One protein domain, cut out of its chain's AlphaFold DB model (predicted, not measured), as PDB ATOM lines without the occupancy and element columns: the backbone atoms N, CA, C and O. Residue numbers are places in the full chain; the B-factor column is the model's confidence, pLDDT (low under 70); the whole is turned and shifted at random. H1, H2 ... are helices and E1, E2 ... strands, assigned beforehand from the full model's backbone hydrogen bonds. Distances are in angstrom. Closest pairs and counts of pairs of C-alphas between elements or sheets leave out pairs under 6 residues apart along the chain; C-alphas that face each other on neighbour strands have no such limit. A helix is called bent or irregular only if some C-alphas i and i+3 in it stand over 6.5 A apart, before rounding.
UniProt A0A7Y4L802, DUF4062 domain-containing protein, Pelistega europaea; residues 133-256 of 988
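Overview. This is residues 133 to 256 of the 988 residues of the protein "DUF4062 domain-containing protein" of Pelistega europaea (UniProt A0A7Y4L802). One long helix, H5, runs through the middle, and a helical hairpin of H2 and H3 packs across one side of it. By the last part of H5, H1 meets it at a corner, about perpendicular, and H6 folds back near it, while a small strand hairpin, E1 and E2, sits by H1 and H4, apart from H2 and H3. The printed part has 124 residues, with six named helices and two named strands in the order H1 H2 H3 H4 E1 E2 H5 H6; the sheet E1 - E2 is antiparallel and the class is mostly helix. The whole is compact, with a radius of gyration of the C-alphas of 15.0 A, and spans 42 by 29 by 29 A.

Along the chain. The sheet is made of E1, residues 197 to 200, and E2, residues 207 to 210. H5, residues 220 to 242, is 33.3 A long and ends at C-alpha 242 at (485.099, 24.839, 686.915). H2, residues 147 to 162, is 24.3 A long, and H3, residues 169 to 185, is 24.2 A. H2 and H5 are irregular: C-alphas 148 and 151 are 7.5 A apart, and so are C-alphas 221 and 224. H1, residues 135 to 144, begins at C-alpha 135 at (473.862, 32.631, 699.574). H4 is residues 189 to 196, and H6 is residues 248 to 255.

Arrangement. E1 and E2 form a hairpin, with N 198 and O 209 at 3.0 A and N 200 and O 207 at 2.8 A, within hydrogen-bond range. Residues 133 to 134 pair antiparallel with residues 207 to 208 of E2. The closest C-alphas of H1 and E2, Glu 135 and Ala 207, are 4.7 A apart; those of H4 and E2, Trp 196 and Leu 210, are 5.8 A apart. H5 is the hub, touching four helices. It touches H3 with residues 221 to 229 alone, at a steep tilt of 54 degrees; the closest C-alphas, Met 171 and Gly 224, are 4.4 A apart. It touches H2 with residues 228 to 236 alone, closest at Ser 157 and Ser 231, 5.9 A between C-alphas. H1 is about perpendicular to H5 at 82 degrees and touches its residues 237 to 241 alone, with C-alphas 141 and 240 closest at 5.1 A. H4 and H5 only just touch, with 3 pairs of C-alphas within 8 A, Leu 193 and Leu 233 being closest at 6.7 A. H2 and H3 form a helical hairpin at a shallow tilt of 7 degrees, opposite ways, with C-alphas 154 and 179 closest at 6.9 A. H6 is close to H5 but not clearly touching; C-alphas 241 and 251 are closest at 7.0 A. Every O i to N i+4 pair is within hydrogen-bond range in H1, H3 and H4, against 10 of 12 in H2, 16 of 19 in H5 and 2 of 4 in H6.

Size, cuts and confidence. The two C-alphas farthest apart, Gln 169 and Pro 205, are 43.0 A apart. The printed part has no cut and no long link. Mean pLDDT of the printed part is 85.8; it is under 70 at residues 147 to 148, 165 to 166 and 214 to 222, of which 220 to 222 belong to H5.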
ATOM      1  N   ILE A 133     480.806  32.859 701.507       91.06
ATOM      2  CA  ILE A 133     480.266  32.576 700.175       91.06
ATOM      3  C   ILE A 133     478.841  33.109 700.171       91.06
ATOM      4  O   ILE A 133     478.048  32.693 701.013       91.06
ATOM      5  N   LYS A 134     478.498  34.044 699.278       90.88
ATOM      6  CA  LYS A 134     477.130  34.595 699.235       90.88
ATOM      7  C   LYS A 134     476.104  33.479 699.065       90.88
ATOM      8  O   LYS A 134     476.407  32.465 698.449       90.88
ATOM      9  N   GLU A 135     474.906  33.661 699.605       93.44
ATOM     10  CA  GLU A 135     473.862  32.631 699.574       93.44
ATOM     11  C   GLU A 135     473.569  32.133 698.151       93.44
ATOM     12  O   GLU A 135     473.601  30.931 697.905       93.44
ATOM     13  N   ASP A 136     473.374  33.046 697.199       93.06
ATOM     14  CA  ASP A 136     473.148  32.715 695.789       93.06
ATOM     15  C   ASP A 136     474.322  31.926 695.187       93.06
ATOM     16  O   ASP A 136     474.126  30.935 694.485       93.06
ATOM     17  N   GLU A 137     475.551  32.334 695.500       93.56
ATOM     18  CA  GLU A 137     476.772  31.663 695.058       93.56
ATOM     19  C   GLU A 137     476.904  30.263 695.653       93.56
ATOM     20  O   GLU A 137     477.241  29.318 694.941       93.56
ATOM     21  N   PHE A 138     476.612  30.118 696.944       94.38
ATOM     22  CA  PHE A 138     476.729  28.863 697.668       94.38
ATOM     23  C   PHE A 138     475.740  27.821 697.153       94.38
ATOM     24  O   PHE A 138     476.127  26.669 696.952       94.38
ATOM     25  N   GLU A 139     474.486  28.207 696.901       94.88
ATOM     26  CA  GLU A 139     473.484  27.285 696.360       94.88
ATOM     27  C   GLU A 139     473.836  26.848 694.930       94.88
ATOM     28  O   GLU A 139     473.730  25.661 694.609       94.88
ATOM     29  N   ILE A 140     474.341  27.762 694.088       94.88
ATOM     30  CA  ILE A 140     474.835  27.415 692.745       94.88
ATOM     31  C   ILE A 140     475.985  26.411 692.850       94.88
ATOM     32  O   ILE A 140     475.902  25.332 692.267       94.88
ATOM     33  N   LEU A 141     477.031  26.727 693.620       93.94
ATOM     34  CA  LEU A 141     478.198  25.854 693.761       93.94
ATOM     35  C   LEU A 141     477.812  24.489 694.343       93.94
ATOM     36  O   LEU A 141     478.232  23.462 693.818       93.94
ATOM     37  N   SER A 142     476.950  24.460 695.362       92.44
ATOM     38  CA  SER A 142     476.457  23.220 695.973       92.44
ATOM     39  C   SER A 142     475.704  22.343 694.973       92.44
ATOM     40  O   SER A 142     475.880  21.128 694.977       92.44
ATOM     41  N   SER A 143     474.905  22.942 694.081       92.50
ATOM     42  CA  SER A 143     474.149  22.202 693.059       92.50
ATOM     43  C   SER A 143     475.029  21.549 691.983       92.50
ATOM     44  O   SER A 143     474.616  20.571 691.358       92.50
ATOM     45  N   LEU A 144     476.246  22.065 691.776       91.88
ATOM     46  CA  LEU A 144     477.199  21.571 690.777       91.88
ATOM     47  C   LEU A 144     478.070  20.419 691.301       91.88
ATOM     48  O   LEU A 144     478.704  19.710 690.513       91.88
ATOM     49  N   ILE A 145     478.090  20.193 692.616       87.50
ATOM     50  CA  ILE A 145     478.848  19.110 693.241       87.50
ATOM     51  C   ILE A 145     478.067  17.798 693.101       87.50
ATOM     52  O   ILE A 145     476.959  17.648 693.613       87.50
ATOM     53  N   LYS A 146     478.663  16.802 692.435       79.06
ATOM     54  CA  LYS A 146     478.053  15.474 692.266       79.06
ATOM     55  C   LYS A 146     478.306  14.583 693.500       79.06
ATOM     56  O   LYS A 146     479.471  14.339 693.823       79.06
ATOM     57  N   PRO A 147     477.269  13.980 694.116       68.12
ATOM     58  CA  PRO A 147     477.432  13.085 695.272       68.12
ATOM     59  C   PRO A 147     478.353  11.883 695.014       68.12
ATOM     60  O   PRO A 147     479.141  11.480 695.868       68.12
ATOM     61  N   SER A 148     478.315  11.328 693.798       65.56
ATOM     62  CA  SER A 148     479.071  10.126 693.421       65.56
ATOM     63  C   SER A 148     480.595  10.310 693.404       65.56
ATOM     64  O   SER A 148     481.315   9.317 693.352       65.56
ATOM     65  N   SER A 149     481.100  11.548 693.445       76.56
ATOM     66  CA  SER A 149     482.542  11.838 693.456       76.56
ATOM     67  C   SER A 149     483.154  11.970 694.853       76.56
ATOM     68  O   SER A 149     484.374  12.050 694.954       76.56
ATOM     69  N   PHE A 150     482.370  11.963 695.939       88.31
ATOM     70  CA  PHE A 150     482.906  12.321 697.258       88.31
ATOM     71  C   PHE A 150     484.026  11.386 697.741       88.31
ATOM     72  O   PHE A 150     485.104  11.850 698.099       88.31
ATOM     73  N   GLN A 151     483.830  10.065 697.656       88.50
ATOM     74  CA  GLN A 151     484.868   9.090 698.024       88.50
ATOM     75  C   GLN A 151     486.129   9.222 697.163       88.50
ATOM     76  O   GLN A 151     487.240   9.042 697.659       88.50
ATOM     77  N   GLN A 152     485.976   9.545 695.878       89.62
ATOM     78  CA  GLN A 152     487.116   9.785 695.000       89.62
ATOM     79  C   GLN A 152     487.900  11.020 695.462       89.62
ATOM     80  O   GLN A 152     489.108  10.927 695.643       89.62
ATOM     81  N   ILE A 153     487.209  12.124 695.762       91.56
ATOM     82  CA  ILE A 153     487.826  13.363 696.257       91.56
ATOM     83  C   ILE A 153     488.575  13.119 697.570       91.56
ATOM     84  O   ILE A 153     489.722  13.533 697.697       91.56
ATOM     85  N   LEU A 154     487.977  12.398 698.528       92.50
ATOM     86  CA  LEU A 154     488.649  12.064 699.791       92.50
ATOM     87  C   LEU A 154     489.961  11.297 699.552       92.50
ATOM     88  O   LEU A 154     490.983  11.601 700.173       92.50
ATOM     89  N   ASN A 155     489.941  10.313 698.647       92.31
ATOM     90  CA  ASN A 155     491.121   9.517 698.305       92.31
ATOM     91  C   ASN A 155     492.187  10.342 697.572       92.31
ATOM     92  O   ASN A 155     493.373  10.223 697.885       92.31
ATOM     93  N   ASP A 156     491.777  11.192 696.631       91.81
ATOM     94  CA  ASP A 156     492.677  12.059 695.871       91.81
ATOM     95  C   ASP A 156     493.334  13.107 696.785       91.81
ATOM     96  O   ASP A 156     494.554  13.286 696.736       91.81
ATOM     97  N   SER A 157     492.573  13.714 697.706       92.50
ATOM     98  CA  SER A 157     493.096  14.621 698.736       92.50
ATOM     99  C   SER A 157     494.109  13.928 699.652       92.50
ATOM    100  O   SER A 157     495.182  14.479 699.901       92.50
ATOM    101  N   LEU A 158     493.821  12.705 700.118       92.75
ATOM    102  CA  LEU A 158     494.758  11.923 700.936       92.75
ATOM    103  C   LEU A 158     496.046  11.601 700.165       92.75
ATOM    104  O   LEU A 158     497.148  11.747 700.695       92.75
ATOM    105  N   LYS A 159     495.917  11.171 698.905       91.94
ATOM    106  CA  LYS A 159     497.054  10.836 698.042       91.94
ATOM    107  C   LYS A 159     497.927  12.058 697.767       91.94
ATOM    108  O   LYS A 159     499.146  11.943 697.861       91.94
ATOM    109  N   SER A 160     497.317  13.204 697.466       87.75
ATOM    110  CA  SER A 160     498.027  14.463 697.234       87.75
ATOM    111  C   SER A 160     498.801  14.903 698.474       87.75
ATOM    112  O   SER A 160     499.970  15.257 698.364       87.75
ATOM    113  N   LEU A 161     498.180  14.848 699.658       86.06
ATOM    114  CA  LEU A 161     498.832  15.261 700.904       86.06
ATOM    115  C   LEU A 161     499.984  14.331 701.290       86.06
ATOM    116  O   LEU A 161     501.026  14.812 701.704       86.06
ATOM    117  N   ARG A 162     499.870  13.013 701.079       85.31
ATOM    118  CA  ARG A 162     500.981  12.067 701.327       85.31
ATOM    119  C   ARG A 162     502.240  12.357 700.506       85.31
ATOM    120  O   ARG A 162     503.317  11.896 700.869       85.31
ATOM    121  N   GLN A 163     502.097  13.060 699.385       80.75
ATOM    122  CA  GLN A 163     503.200  13.433 698.502       80.75
ATOM    123  C   GLN A 163     503.753  14.833 698.815       80.75
ATOM    124  O   GLN A 163     504.730  15.247 698.192       80.75
ATOM    125  N   GLU A 164     503.154  15.566 699.762       74.19
ATOM    126  CA  GLU A 164     503.603  16.904 700.139       74.19
ATOM    127  C   GLU A 164     504.925  16.819 700.929       74.19
ATOM    128  O   GLU A 164     505.010  16.117 701.942       74.19
ATOM    129  N   PRO A 165     505.985  17.516 700.484       66.12
ATOM    130  CA  PRO A 165     507.260  17.522 701.190       66.12
ATOM    131  C   PRO A 165     507.148  18.280 702.520       66.12
ATOM    132  O   PRO A 165     506.451  19.287 702.611       66.12
ATOM    133  N   GLY A 166     507.879  17.825 703.543       67.44
ATOM    134  CA  GLY A 166     507.964  18.506 704.844       67.44
ATOM    135  C   GLY A 166     506.916  18.090 705.884       67.44
ATOM    136  O   GLY A 166     506.883  18.670 706.966       67.44
ATOM    137  N   LEU A 167     506.082  17.081 705.605       71.31
ATOM    138  CA  LEU A 167     505.148  16.531 706.593       71.31
ATOM    139  C   LEU A 167     505.861  15.644 707.622       71.31
ATOM    140  O   LEU A 167     506.621  14.740 707.272       71.31
ATOM    141  N   THR A 168     505.574  15.869 708.906       79.88
ATOM    142  CA  THR A 168     506.026  14.986 709.992       79.88
ATOM    143  C   THR A 168     505.153  13.732 710.073       79.88
ATOM    144  O   THR A 168     504.000  13.734 709.637       79.88
ATOM    145  N   GLN A 169     505.664  12.660 710.690       81.06
ATOM    146  CA  GLN A 169     504.876  11.438 710.894       81.06
ATOM    147  C   GLN A 169     503.599  11.707 711.707       81.06
ATOM    148  O   GLN A 169     502.533  11.215 711.355       81.06
ATOM    149  N   THR A 170     503.677  12.559 712.733       81.94
ATOM    150  CA  THR A 170     502.511  12.980 713.527       81.94
ATOM    151  C   THR A 170     501.443  13.647 712.658       81.94
ATOM    152  O   THR A 170     500.260  13.335 712.780       81.94
ATOM    153  N   MET A 171     501.847  14.534 711.740       80.12
ATOM    154  CA  MET A 171     500.915  15.183 710.814       80.12
ATOM    155  C   MET A 171     500.260  14.175 709.864       80.12
ATOM    156  O   MET A 171     499.056  14.267 709.633       80.12
ATOM    157  N   LEU A 172     501.019  13.203 709.346       85.00
ATOM    158  CA  LEU A 172     500.483  12.133 708.497       85.00
ATOM    159  C   LEU A 172     499.454  11.277 709.245       85.00
ATOM    160  O   LEU A 172     498.369  11.032 708.719       85.00
ATOM    161  N   ASP A 173     499.745  10.890 710.487       87.62
ATOM    162  CA  ASP A 173     498.824  10.102 711.309       87.62
ATOM    163  C   ASP A 173     497.503  10.850 711.556       87.62
ATOM    164  O   ASP A 173     496.424  10.249 711.526       87.62
ATOM    165  N   GLU A 174     497.560  12.166 711.781       88.19
ATOM    166  CA  GLU A 174     496.363  12.999 711.922       88.19
ATOM    167  C   GLU A 174     495.601  13.199 710.607       88.19
ATOM    168  O   GLU A 174     494.369  13.191 710.627       88.19
ATOM    169  N   ILE A 175     496.294  13.342 709.471       89.12
ATOM    170  CA  ILE A 175     495.665  13.370 708.137       89.12
ATOM    171  C   ILE A 175     494.856  12.084 707.929       89.12
ATOM    172  O   ILE A 175     493.692  12.132 707.532       89.12
ATOM    173  N   GLU A 176     495.438  10.926 708.244       91.69
ATOM    174  CA  GLU A 176     494.760   9.640 708.092       91.69
ATOM    175  C   GLU A 176     493.588   9.454 709.060       91.69
ATOM    176  O   GLU A 176     492.572   8.859 708.690       91.69
ATOM    177  N   ARG A 177     493.700   9.956 710.298       89.94
ATOM    178  CA  ARG A 177     492.562   9.985 711.231       89.94
ATOM    179  C   ARG A 177     491.437  10.855 710.685       89.94
ATOM    180  O   ARG A 177     490.312  10.379 710.615       89.94
ATOM    181  N   ALA A 178     491.741  12.067 710.221       89.69
ATOM    182  CA  ALA A 178     490.740  12.959 709.644       89.69
ATOM    183  C   ALA A 178     490.061  12.359 708.405       89.69
ATOM    184  O   ALA A 178     488.847  12.502 708.258       89.69
ATOM    185  N   PHE A 179     490.804  11.644 707.555       93.19
ATOM    186  CA  PHE A 179     490.236  10.880 706.443       93.19
ATOM    187  C   PHE A 179     489.210   9.847 706.929       93.19
ATOM    188  O   PHE A 179     488.071   9.858 706.461       93.19
ATOM    189  N   ARG A 180     489.574   9.000 707.905       91.75
ATOM    190  CA  ARG A 180     488.673   7.970 708.457       91.75
ATOM    191  C   ARG A 180     487.437   8.580 709.117       91.75
ATOM    192  O   ARG A 180     486.325   8.144 708.830       91.75
ATOM    193  N   ASP A 181     487.626   9.601 709.950       90.69
ATOM    194  CA  ASP A 181     486.539  10.285 710.658       90.69
ATOM    195  C   ASP A 181     485.562  10.929 709.662       90.69
ATOM    196  O   ASP A 181     484.345  10.814 709.812       90.69
ATOM    197  N   THR A 182     486.089  11.557 708.605       90.00
ATOM    198  CA  THR A 182     485.281  12.169 707.539       90.00
ATOM    199  C   THR A 182     484.500  11.111 706.767       90.00
ATOM    200  O   THR A 182     483.302  11.275 706.553       90.00
ATOM    201  N   GLN A 183     485.150  10.005 706.398       89.19
ATOM    202  CA  GLN A 183     484.525   8.907 705.663       89.19
ATOM    203  C   GLN A 183     483.393   8.235 706.458       89.19
ATOM    204  O   GLN A 183     482.412   7.788 705.870       89.19
ATOM    205  N   GLN A 184     483.524   8.158 707.785       89.62
ATOM    206  CA  GLN A 184     482.484   7.623 708.669       89.62
ATOM    207  C   GLN A 184     481.338   8.613 708.899       89.62
ATOM    208  O   GLN A 184     480.186   8.199 709.004       89.62
ATOM    209  N   SER A 185     481.652   9.906 708.998       89.12
ATOM    210  CA  SER A 185     480.682  10.941 709.375       89.12
ATOM    211  C   SER A 185     479.860  11.464 708.197       89.12
ATOM    212  O   SER A 185     478.761  11.972 708.407       89.12
ATOM    213  N   PHE A 186     480.374  11.357 706.969       88.38
ATOM    214  CA  PHE A 186     479.760  11.945 705.782       88.38
ATOM    215  C   PHE A 186     479.698  10.941 704.632       88.38
ATOM    216  O   PHE A 186     480.695  10.322 704.265       88.38
ATOM    217  N   THR A 187     478.518  10.816 704.029       82.44
ATOM    218  CA  THR A 187     478.300  10.004 702.818       82.44
ATOM    219  C   THR A 187     478.114  10.857 701.564       82.44
ATOM    220  O   THR A 187     478.300  10.354 700.459       82.44
ATOM    221  N   ASP A 188     477.824  12.147 701.744       86.56
ATOM    222  CA  ASP A 188     477.533  13.112 700.693       86.56
ATOM    223  C   ASP A 188     478.459  14.340 700.791       86.56
ATOM    224  O   ASP A 188     478.763  14.847 701.875       86.56
ATOM    225  N   SER A 189     478.929  14.812 699.636       88.88
ATOM    226  CA  SER A 189     479.854  15.944 699.525       88.88
ATOM    227  C   SER A 189     479.222  17.302 699.841       88.88
ATOM    228  O   SER A 189     479.917  18.192 700.331       88.88
ATOM    229  N   VAL A 190     477.930  17.482 699.556       88.62
ATOM    230  CA  VAL A 190     477.197  18.720 699.856       88.62
ATOM    231  C   VAL A 190     476.932  18.806 701.355       88.62
ATOM    232  O   VAL A 190     477.105  19.877 701.938       88.62
ATOM    233  N   ASP A 191     476.607  17.687 702.002       89.75
ATOM    234  CA  ASP A 191     476.488  17.622 703.463       89.75
ATOM    235  C   ASP A 191     477.815  17.968 704.152       89.75
ATOM    236  O   ASP A 191     477.830  18.746 705.108       89.75
ATOM    237  N   PHE A 192     478.943  17.466 703.634       92.38
ATOM    238  CA  PHE A 192     480.269  17.855 704.124       92.38
ATOM    239  C   PHE A 192     480.525  19.360 703.951       92.38
ATOM    240  O   PHE A 192     480.979  20.019 704.889       92.38
ATOM    241  N   LEU A 193     480.197  19.930 702.785       92.12
ATOM    242  CA  LEU A 193     480.351  21.364 702.537       92.12
ATOM    243  C   LEU A 193     479.491  22.201 703.501       92.12
ATOM    244  O   LEU A 193     480.007  23.126 704.127       92.12
ATOM    245  N   ARG A 194     478.212  21.847 703.685       91.69
ATOM    246  CA  ARG A 194     477.268  22.520 704.603       91.69
ATOM    247  C   ARG A 194     477.625  22.349 706.081       91.69
ATOM    248  O   ARG A 194     477.280  23.199 706.896       91.69
ATOM    249  N   ALA A 195     478.339  21.286 706.447       91.25
ATOM    250  CA  ALA A 195     478.844  21.112 707.809       91.25
ATOM    251  C   ALA A 195     479.976  22.098 708.158       91.25
ATOM    252  O   ALA A 195     480.178  22.417 709.337       91.25
ATOM    253  N   TRP A 196     480.705  22.582 707.146       91.94
ATOM    254  CA  TRP A 196     481.797  23.547 707.297       91.94
ATOM    255  C   TRP A 196     481.408  24.980 706.939       91.94
ATOM    256  O   TRP A 196     481.993  25.905 707.493       91.94
ATOM    257  N   TYR A 197     480.423  25.179 706.070       93.44
ATOM    258  CA  TYR A 197     479.886  26.487 705.707       93.44
ATOM    259  C   TYR A 197     478.461  26.626 706.232       93.44
ATOM    260  O   TYR A 197     477.547  25.965 705.746       93.44
ATOM    261  N   GLN A 198     478.265  27.506 707.215       93.06
ATOM    262  CA  GLN A 198     476.976  27.711 707.873       93.06
ATOM    263  C   GLN A 198     476.372  29.061 707.475       93.06
ATOM    264  O   GLN A 198     477.063  30.080 707.480       93.06
ATOM    265  N   LYS A 199     475.080  29.073 707.126       94.44
ATOM    266  CA  LYS A 199     474.359  30.273 706.678       94.44
ATOM    267  C   LYS A 199     474.306  31.332 707.776       94.44
ATOM    268  O   LYS A 199     473.712  31.089 708.824       94.44
ATOM    269  N   ASP A 200     474.901  32.495 707.519       93.12
ATOM    270  CA  ASP A 200     474.938  33.635 708.427       93.12
ATOM    271  C   ASP A 200     474.059  34.790 707.925       93.12
ATOM    272  O   ASP A 200     474.453  35.566 707.057       93.12
ATOM    273  N   GLU A 201     472.872  34.938 708.511       93.69
ATOM    274  CA  GLU A 201     471.930  36.022 708.191       93.69
ATOM    275  C   GLU A 201     472.372  37.388 708.737       93.69
ATOM    276  O   GLU A 201     471.856  38.421 708.315       93.69
ATOM    277  N   ASN A 202     473.360  37.409 709.640       93.19
ATOM    278  CA  ASN A 202     473.990  38.645 710.096       93.19
ATOM    279  C   ASN A 202     474.986  39.201 709.069       93.19
ATOM    280  O   ASN A 202     475.457  40.325 709.232       93.19
ATOM    281  N   GLN A 203     475.349  38.436 708.036       89.88
ATOM    282  CA  GLN A 203     476.157  38.928 706.926       89.88
ATOM    283  C   GLN A 203     475.262  39.622 705.895       89.88
ATOM    284  O   GLN A 203     474.200  39.110 705.556       89.88
ATOM    285  N   ILE A 204     475.695  40.771 705.371       86.69
ATOM    286  CA  ILE A 204     475.005  41.477 704.286       86.69
ATOM    287  C   ILE A 204     475.923  41.522 703.044       86.69
ATOM    288  O   ILE A 204     477.073  41.954 703.162       86.69
ATOM    289  N   PRO A 205     475.455  41.077 701.856       87.12
ATOM    290  CA  PRO A 205     474.279  40.217 701.671       87.12
ATOM    291  C   PRO A 205     474.445  38.885 702.423       87.12
ATOM    292  O   PRO A 205     475.569  38.521 702.774       87.12
ATOM    293  N   VAL A 206     473.344  38.162 702.650       91.50
ATOM    294  CA  VAL A 206     473.363  36.874 703.366       91.50
ATOM    295  C   VAL A 206     474.394  35.940 702.736       91.50
ATOM    296  O   VAL A 206     474.470  35.805 701.512       91.50
ATOM    297  N   ALA A 207     475.213  35.313 703.577       91.56
ATOM    298  CA  ALA A 207     476.310  34.469 703.128       91.56
ATOM    299  C   ALA A 207     476.496  33.268 704.047       91.56
ATOM    300  O   ALA A 207     476.234  33.328 705.245       91.56
ATOM    301  N   TYR A 208     477.013  32.185 703.494       92.88
ATOM    302  CA  TYR A 208     477.525  31.062 704.250       92.88
ATOM    303  C   TYR A 208     478.943  31.368 704.732       92.88
ATOM    304  O   TYR A 208     479.836  31.657 703.935       92.88
ATOM    305  N   ARG A 209     479.152  31.306 706.047       89.31
ATOM    306  CA  ARG A 209     480.430  31.573 706.707       89.31
ATOM    307  C   ARG A 209     481.163  30.269 707.003       89.31
ATOM    308  O   ARG A 209     480.567  29.329 707.535       89.31
ATOM    309  N   LEU A 210     482.462  30.239 706.712       89.06
ATOM    310  CA  LEU A 210     483.345  29.138 707.086       89.06
ATOM    311  C   LEU A 210     483.427  29.026 708.614       89.06
ATOM    312  O   LEU A 210     483.708  29.997 709.323       89.06
ATOM    313  N   ARG A 211     483.177  27.823 709.122       85.69
ATOM    314  CA  ARG A 211     483.188  27.504 710.545       85.69
ATOM    315  C   ARG A 211     484.596  27.630 711.126       85.69
ATOM    316  O   ARG A 211     485.554  27.112 710.564       85.69
ATOM    317  N   GLU A 212     484.690  28.246 712.304       76.94
ATOM    318  CA  GLU A 212     485.937  28.317 713.070       76.94
ATOM    319  C   GLU A 212     486.446  26.918 713.454       76.94
ATOM    320  O   GLU A 212     485.678  26.014 713.810       76.94
ATOM    321  N   ARG A 213     487.768  26.745 713.418       75.25
ATOM    322  CA  ARG A 213     488.442  25.505 713.818       75.25
ATOM    323  C   ARG A 213     488.148  25.226 715.291       75.25
ATOM    324  O   ARG A 213     488.496  26.033 716.138       75.25
ATOM    325  N   ALA A 214     487.536  24.092 715.631       67.25
ATOM    326  CA  ALA A 214     487.411  23.649 717.028       67.25
ATOM    327  C   ALA A 214     488.783  23.262 717.622       67.25
ATOM    328  O   ALA A 214     489.697  22.955 716.865       67.25
ATOM    329  N   LYS A 215     488.924  23.190 718.960       62.41
ATOM    330  CA  LYS A 215     490.195  22.865 719.662       62.41
ATOM    331  C   LYS A 215     490.963  21.665 719.084       62.41
ATOM    332  O   LYS A 215     492.186  21.687 719.043       62.41
ATOM    333  N   GLN A 216     490.249  20.655 718.586       55.38
ATOM    334  CA  GLN A 216     490.815  19.461 717.942       55.38
ATOM    335  C   GLN A 216     491.477  19.699 716.570       55.38
ATOM    336  O   GLN A 216     491.951  18.749 715.960       55.38
ATOM    337  N   TYR A 217     491.447  20.931 716.066       56.16
ATOM    338  CA  TYR A 217     492.059  21.386 714.815       56.16
ATOM    339  C   TYR A 217     493.003  22.586 715.050       56.16
ATOM    340  O   TYR A 217     493.401  23.249 714.091       56.16
ATOM    341  N   GLN A 218     493.275  22.930 716.319       53.66
ATOM    342  CA  GLN A 218     493.962  24.164 716.729       53.66
ATOM    343  C   GLN A 218     495.386  23.945 717.265       53.66
ATOM    344  O   GLN A 218     496.139  24.914 717.327       53.66
ATOM    345  N   SER A 219     495.758  22.733 717.693       56.47
ATOM    346  CA  SER A 219     497.127  22.454 718.154       56.47
ATOM    347  C   SER A 219     498.048  22.116 716.983       56.47
ATOM    348  O   SER A 219     497.586  21.526 716.001       56.47
ATOM    349  N   SER A 220     499.343  22.412 717.138       55.56
ATOM    350  CA  SER A 220     500.441  21.945 716.272       55.56
ATOM    351  C   SER A 220     500.300  20.463 715.922       55.56
ATOM    352  O   SER A 220     500.387  20.050 714.766       55.56
ATOM    353  N   ASP A 221     499.946  19.671 716.932       55.66
ATOM    354  CA  ASP A 221     499.807  18.223 716.830       55.66
ATOM    355  C   ASP A 221     498.588  17.797 716.010       55.66
ATOM    356  O   ASP A 221     498.579  16.694 715.492       55.66
ATOM    357  N   SER A 222     497.573  18.658 715.864       64.00
ATOM    358  CA  SER A 222     496.326  18.395 715.129       64.00
ATOM    359  C   SER A 222     496.262  19.047 713.742       64.00
ATOM    360  O   SER A 222     495.273  18.882 713.020       64.00
ATOM    361  N   PHE A 223     497.316  19.765 713.341       70.06
ATOM    362  CA  PHE A 223     497.390  20.515 712.084       70.06
ATOM    363  C   PHE A 223     497.111  19.648 710.847       70.06
ATOM    364  O   PHE A 223     496.410  20.075 709.925       70.06
ATOM    365  N   GLY A 224     497.575  18.393 710.864       76.81
ATOM    366  CA  GLY A 224     497.304  17.415 709.810       76.81
ATOM    367  C   GLY A 224     495.807  17.199 709.554       76.81
ATOM    368  O   GLY A 224     495.387  17.087 708.401       76.81
ATOM    369  N   ARG A 225     494.964  17.251 710.598       84.62
ATOM    370  CA  ARG A 225     493.509  17.116 710.430       84.62
ATOM    371  C   ARG A 225     492.930  18.249 709.603       84.62
ATOM    372  O   ARG A 225     492.157  18.006 708.681       84.62
ATOM    373  N   TRP A 226     493.291  19.485 709.942       85.19
ATOM    374  CA  TRP A 226     492.802  20.650 709.215       85.19
ATOM    375  C   TRP A 226     493.315  20.655 707.773       85.19
ATOM    376  O   TRP A 226     492.525  20.894 706.867       85.19
ATOM    377  N   ARG A 227     494.592  20.321 707.540       83.81
ATOM    378  CA  ARG A 227     495.159  20.207 706.183       83.81
ATOM    379  C   ARG A 227     494.347  19.265 705.293       83.81
ATOM    380  O   ARG A 227     494.097  19.594 704.134       83.81
ATOM    381  N   PHE A 228     493.904  18.131 705.838       89.81
ATOM    382  CA  PHE A 228     493.021  17.210 705.125       89.81
ATOM    383  C   PHE A 228     491.664  17.841 704.797       89.81
ATOM    384  O   PHE A 228     491.275  17.883 703.632       89.81
ATOM    385  N   ILE A 229     490.970  18.388 705.801       90.94
ATOM    386  CA  ILE A 229     489.666  19.043 705.619       90.94
ATOM    387  C   ILE A 229     489.748  20.185 704.597       90.94
ATOM    388  O   ILE A 229     488.912  20.275 703.701       90.94
ATOM    389  N   GLU A 230     490.768  21.035 704.701       89.38
ATOM    390  CA  GLU A 230     490.993  22.155 703.793       89.38
ATOM    391  C   GLU A 230     491.214  21.683 702.352       89.38
ATOM    392  O   GLU A 230     490.644  22.265 701.429       89.38
ATOM    393  N   SER A 231     491.998  20.616 702.160       90.12
ATOM    394  CA  SER A 231     492.227  20.008 700.845       90.12
ATOM    395  C   SER A 231     490.921  19.521 700.213       90.12
ATOM    396  O   SER A 231     490.657  19.814 699.047       90.12
ATOM    397  N   VAL A 232     490.062  18.856 700.992       93.56
ATOM    398  CA  VAL A 232     488.758  18.364 700.517       93.56
ATOM    399  C   VAL A 232     487.817  19.522 700.177       93.56
ATOM    400  O   VAL A 232     487.234  19.536 699.094       93.56
ATOM    401  N   LEU A 233     487.686  20.522 701.061       93.56
ATOM    402  CA  LEU A 233     486.853  21.706 700.811       93.56
ATOM    403  C   LEU A 233     487.307  22.460 699.557       93.56
ATOM    404  O   LEU A 233     486.479  22.876 698.749       93.56
ATOM    405  N   ARG A 234     488.620  22.603 699.371       91.81
ATOM    406  CA  ARG A 234     489.194  23.246 698.190       91.81
ATOM    407  C   ARG A 234     488.881  22.468 696.922       91.81
ATOM    408  O   ARG A 234     488.413  23.073 695.967       91.81
ATOM    409  N   ALA A 235     489.087  21.153 696.924       91.69
ATOM    410  CA  ALA A 235     488.779  20.309 695.773       91.69
ATOM    411  C   ALA A 235     487.297  20.411 695.377       91.69
ATOM    412  O   ALA A 235     486.988  20.576 694.199       91.69
ATOM    413  N   LEU A 236     486.386  20.388 696.358       93.12
ATOM    414  CA  LEU A 236     484.950  20.556 696.125       93.12
ATOM    415  C   LEU A 236     484.618  21.909 695.486       93.12
ATOM    416  O   LEU A 236     483.899  21.953 694.488       93.12
ATOM    417  N   LEU A 237     485.163  22.999 696.036       92.88
ATOM    418  CA  LEU A 237     484.945  24.339 695.494       92.88
ATOM    419  C   LEU A 237     485.534  24.479 694.087       92.88
ATOM    420  O   LEU A 237     484.853  25.006 693.216       92.88
ATOM    421  N   THR A 238     486.741  23.969 693.830       91.25
ATOM    422  CA  THR A 238     487.362  24.003 692.496       91.25
ATOM    423  C   THR A 238     486.506  23.273 691.461       91.25
ATOM    424  O   THR A 238     486.190  23.850 690.428       91.25
ATOM    425  N   ILE A 239     486.047  22.051 691.763       90.19
ATOM    426  CA  ILE A 239     485.176  21.279 690.860       90.19
ATOM    427  C   ILE A 239     483.891  22.054 690.544       90.19
ATOM    428  O   ILE A 239     483.474  22.127 689.387       90.19
ATOM    429  N   ALA A 240     483.267  22.647 691.564       92.50
ATOM    430  CA  ALA A 240     482.055  23.438 691.389       92.50
ATOM    431  C   ALA A 240     482.307  24.715 690.568       92.50
ATOM    432  O   ALA A 240     481.496  25.068 689.716       92.50
ATOM    433  N   LEU A 241     483.435  25.393 690.788       93.00
ATOM    434  CA  LEU A 241     483.814  26.614 690.072       93.00
ATOM    435  C   LEU A 241     484.121  26.352 688.599       93.00
ATOM    436  O   LEU A 241     483.707  27.147 687.749       93.00
ATOM    437  N   ASP A 242     484.797  25.248 688.290       90.75
ATOM    438  CA  ASP A 242     485.099  24.839 686.915       90.75
ATOM    439  C   ASP A 242     483.819  24.520 686.136       90.75
ATOM    440  O   ASP A 242     483.707  24.861 684.960       90.75
ATOM    441  N   ALA A 243     482.824  23.938 686.810       91.50
ATOM    442  CA  ALA A 243     481.502  23.675 686.249       91.50
ATOM    443  C   ALA A 243     480.574  24.907 686.226       91.50
ATOM    444  O   ALA A 243     479.478  24.826 685.671       91.50
ATOM    445  N   SER A 244     480.972  26.025 686.844       93.69
ATOM    446  CA  SER A 244     480.138  27.225 686.967       93.69
ATOM    447  C   SER A 244     480.347  28.225 685.827       93.69
ATOM    448  O   SER A 244     481.474  28.463 685.374       93.69
ATOM    449  N   ASP A 245     479.267  28.932 685.485       93.38
ATOM    450  CA  ASP A 245     479.256  30.073 684.556       93.38
ATOM    451  C   ASP A 245     479.683  31.399 685.223       93.38
ATOM    452  O   ASP A 245     479.353  32.493 684.759       93.38
ATOM    453  N   PHE A 246     480.388  31.340 686.359       92.31
ATOM    454  CA  PHE A 246     480.885  32.545 687.024       92.31
ATOM    455  C   PHE A 246     481.902  33.279 686.145       92.31
ATOM    456  O   PHE A 246     482.735  32.662 685.481       92.31
ATOM    457  N   THR A 247     481.866  34.614 686.180       89.62
ATOM    458  CA  THR A 247     482.846  35.450 685.477       89.62
ATOM    459  C   THR A 247     484.254  35.232 686.033       89.62
ATOM    460  O   THR A 247     484.419  34.920 687.214       89.62
ATOM    461  N   ASP A 248     485.287  35.471 685.221       83.25
ATOM    462  CA  ASP A 248     486.687  35.357 685.667       83.25
ATOM    463  C   ASP A 248     486.984  36.239 686.885       83.25
ATOM    464  O   ASP A 248     487.731  35.858 687.784       83.25
ATOM    465  N   GLU A 249     486.370  37.422 686.947       82.06
ATOM    466  CA  GLU A 249     486.488  38.324 688.092       82.06
ATOM    467  C   GLU A 249     485.917  37.710 689.373       82.06
ATOM    468  O   GLU A 249     486.528  37.813 690.433       82.06
ATOM    469  N   LYS A 250     484.786  37.008 689.269       84.00
ATOM    470  CA  LYS A 250     484.166  36.307 690.393       84.00
ATOM    471  C   LYS A 250     484.978  35.079 690.809       84.00
ATOM    472  O   LYS A 250     485.149  34.843 692.001       84.00
ATOM    473  N   LYS A 251     485.542  34.335 689.848       87.69
ATOM    474  CA  LYS A 251     486.390  33.161 690.117       87.69
ATOM    475  C   LYS A 251     487.669  33.520 690.884       87.69
ATOM    476  O   LYS A 251     488.061  32.754 691.759       87.69
ATOM    477  N   LYS A 252     488.253  34.709 690.663       85.38
ATOM    478  CA  LYS A 252     489.434  35.194 691.416       85.38
ATOM    479  C   LYS A 252     489.245  35.164 692.932       85.38
ATOM    480  O   LYS A 252     490.185  34.841 693.647       85.38
ATOM    481  N   TYR A 253     488.036  35.431 693.431       84.06
ATOM    482  CA  TYR A 253     487.747  35.361 694.867       84.06
ATOM    483  C   TYR A 253     488.085  33.992 695.488       84.06
ATOM    484  O   TYR A 253     488.491  33.902 696.642       84.06
ATOM    485  N   TYR A 254     487.955  32.925 694.703       87.44
ATOM    486  CA  TYR A 254     488.164  31.553 695.150       87.44
ATOM    487  C   TYR A 254     489.550  31.004 694.792       87.44
ATOM    488  O   TYR A 254     489.991  30.025 695.393       87.44
ATOM    489  N   THR A 255     490.219  31.589 693.794       87.88
ATOM    490  CA  THR A 255     491.439  31.028 693.195       87.88
ATOM    491  C   THR A 255     492.696  31.855 693.437       87.88
ATOM    492  O   THR A 255     493.793  31.324 693.291       87.88
ATOM    493  N   THR A 256     492.577  33.128 693.825       86.50
ATOM    494  CA  THR A 256     493.735  34.005 694.033       86.50
ATOM    495  C   THR A 256     494.533  33.598 695.274       86.50
ATOM    496  O   THR A 256     493.985  33.452 696.368       86.50
TER     497      THR A 256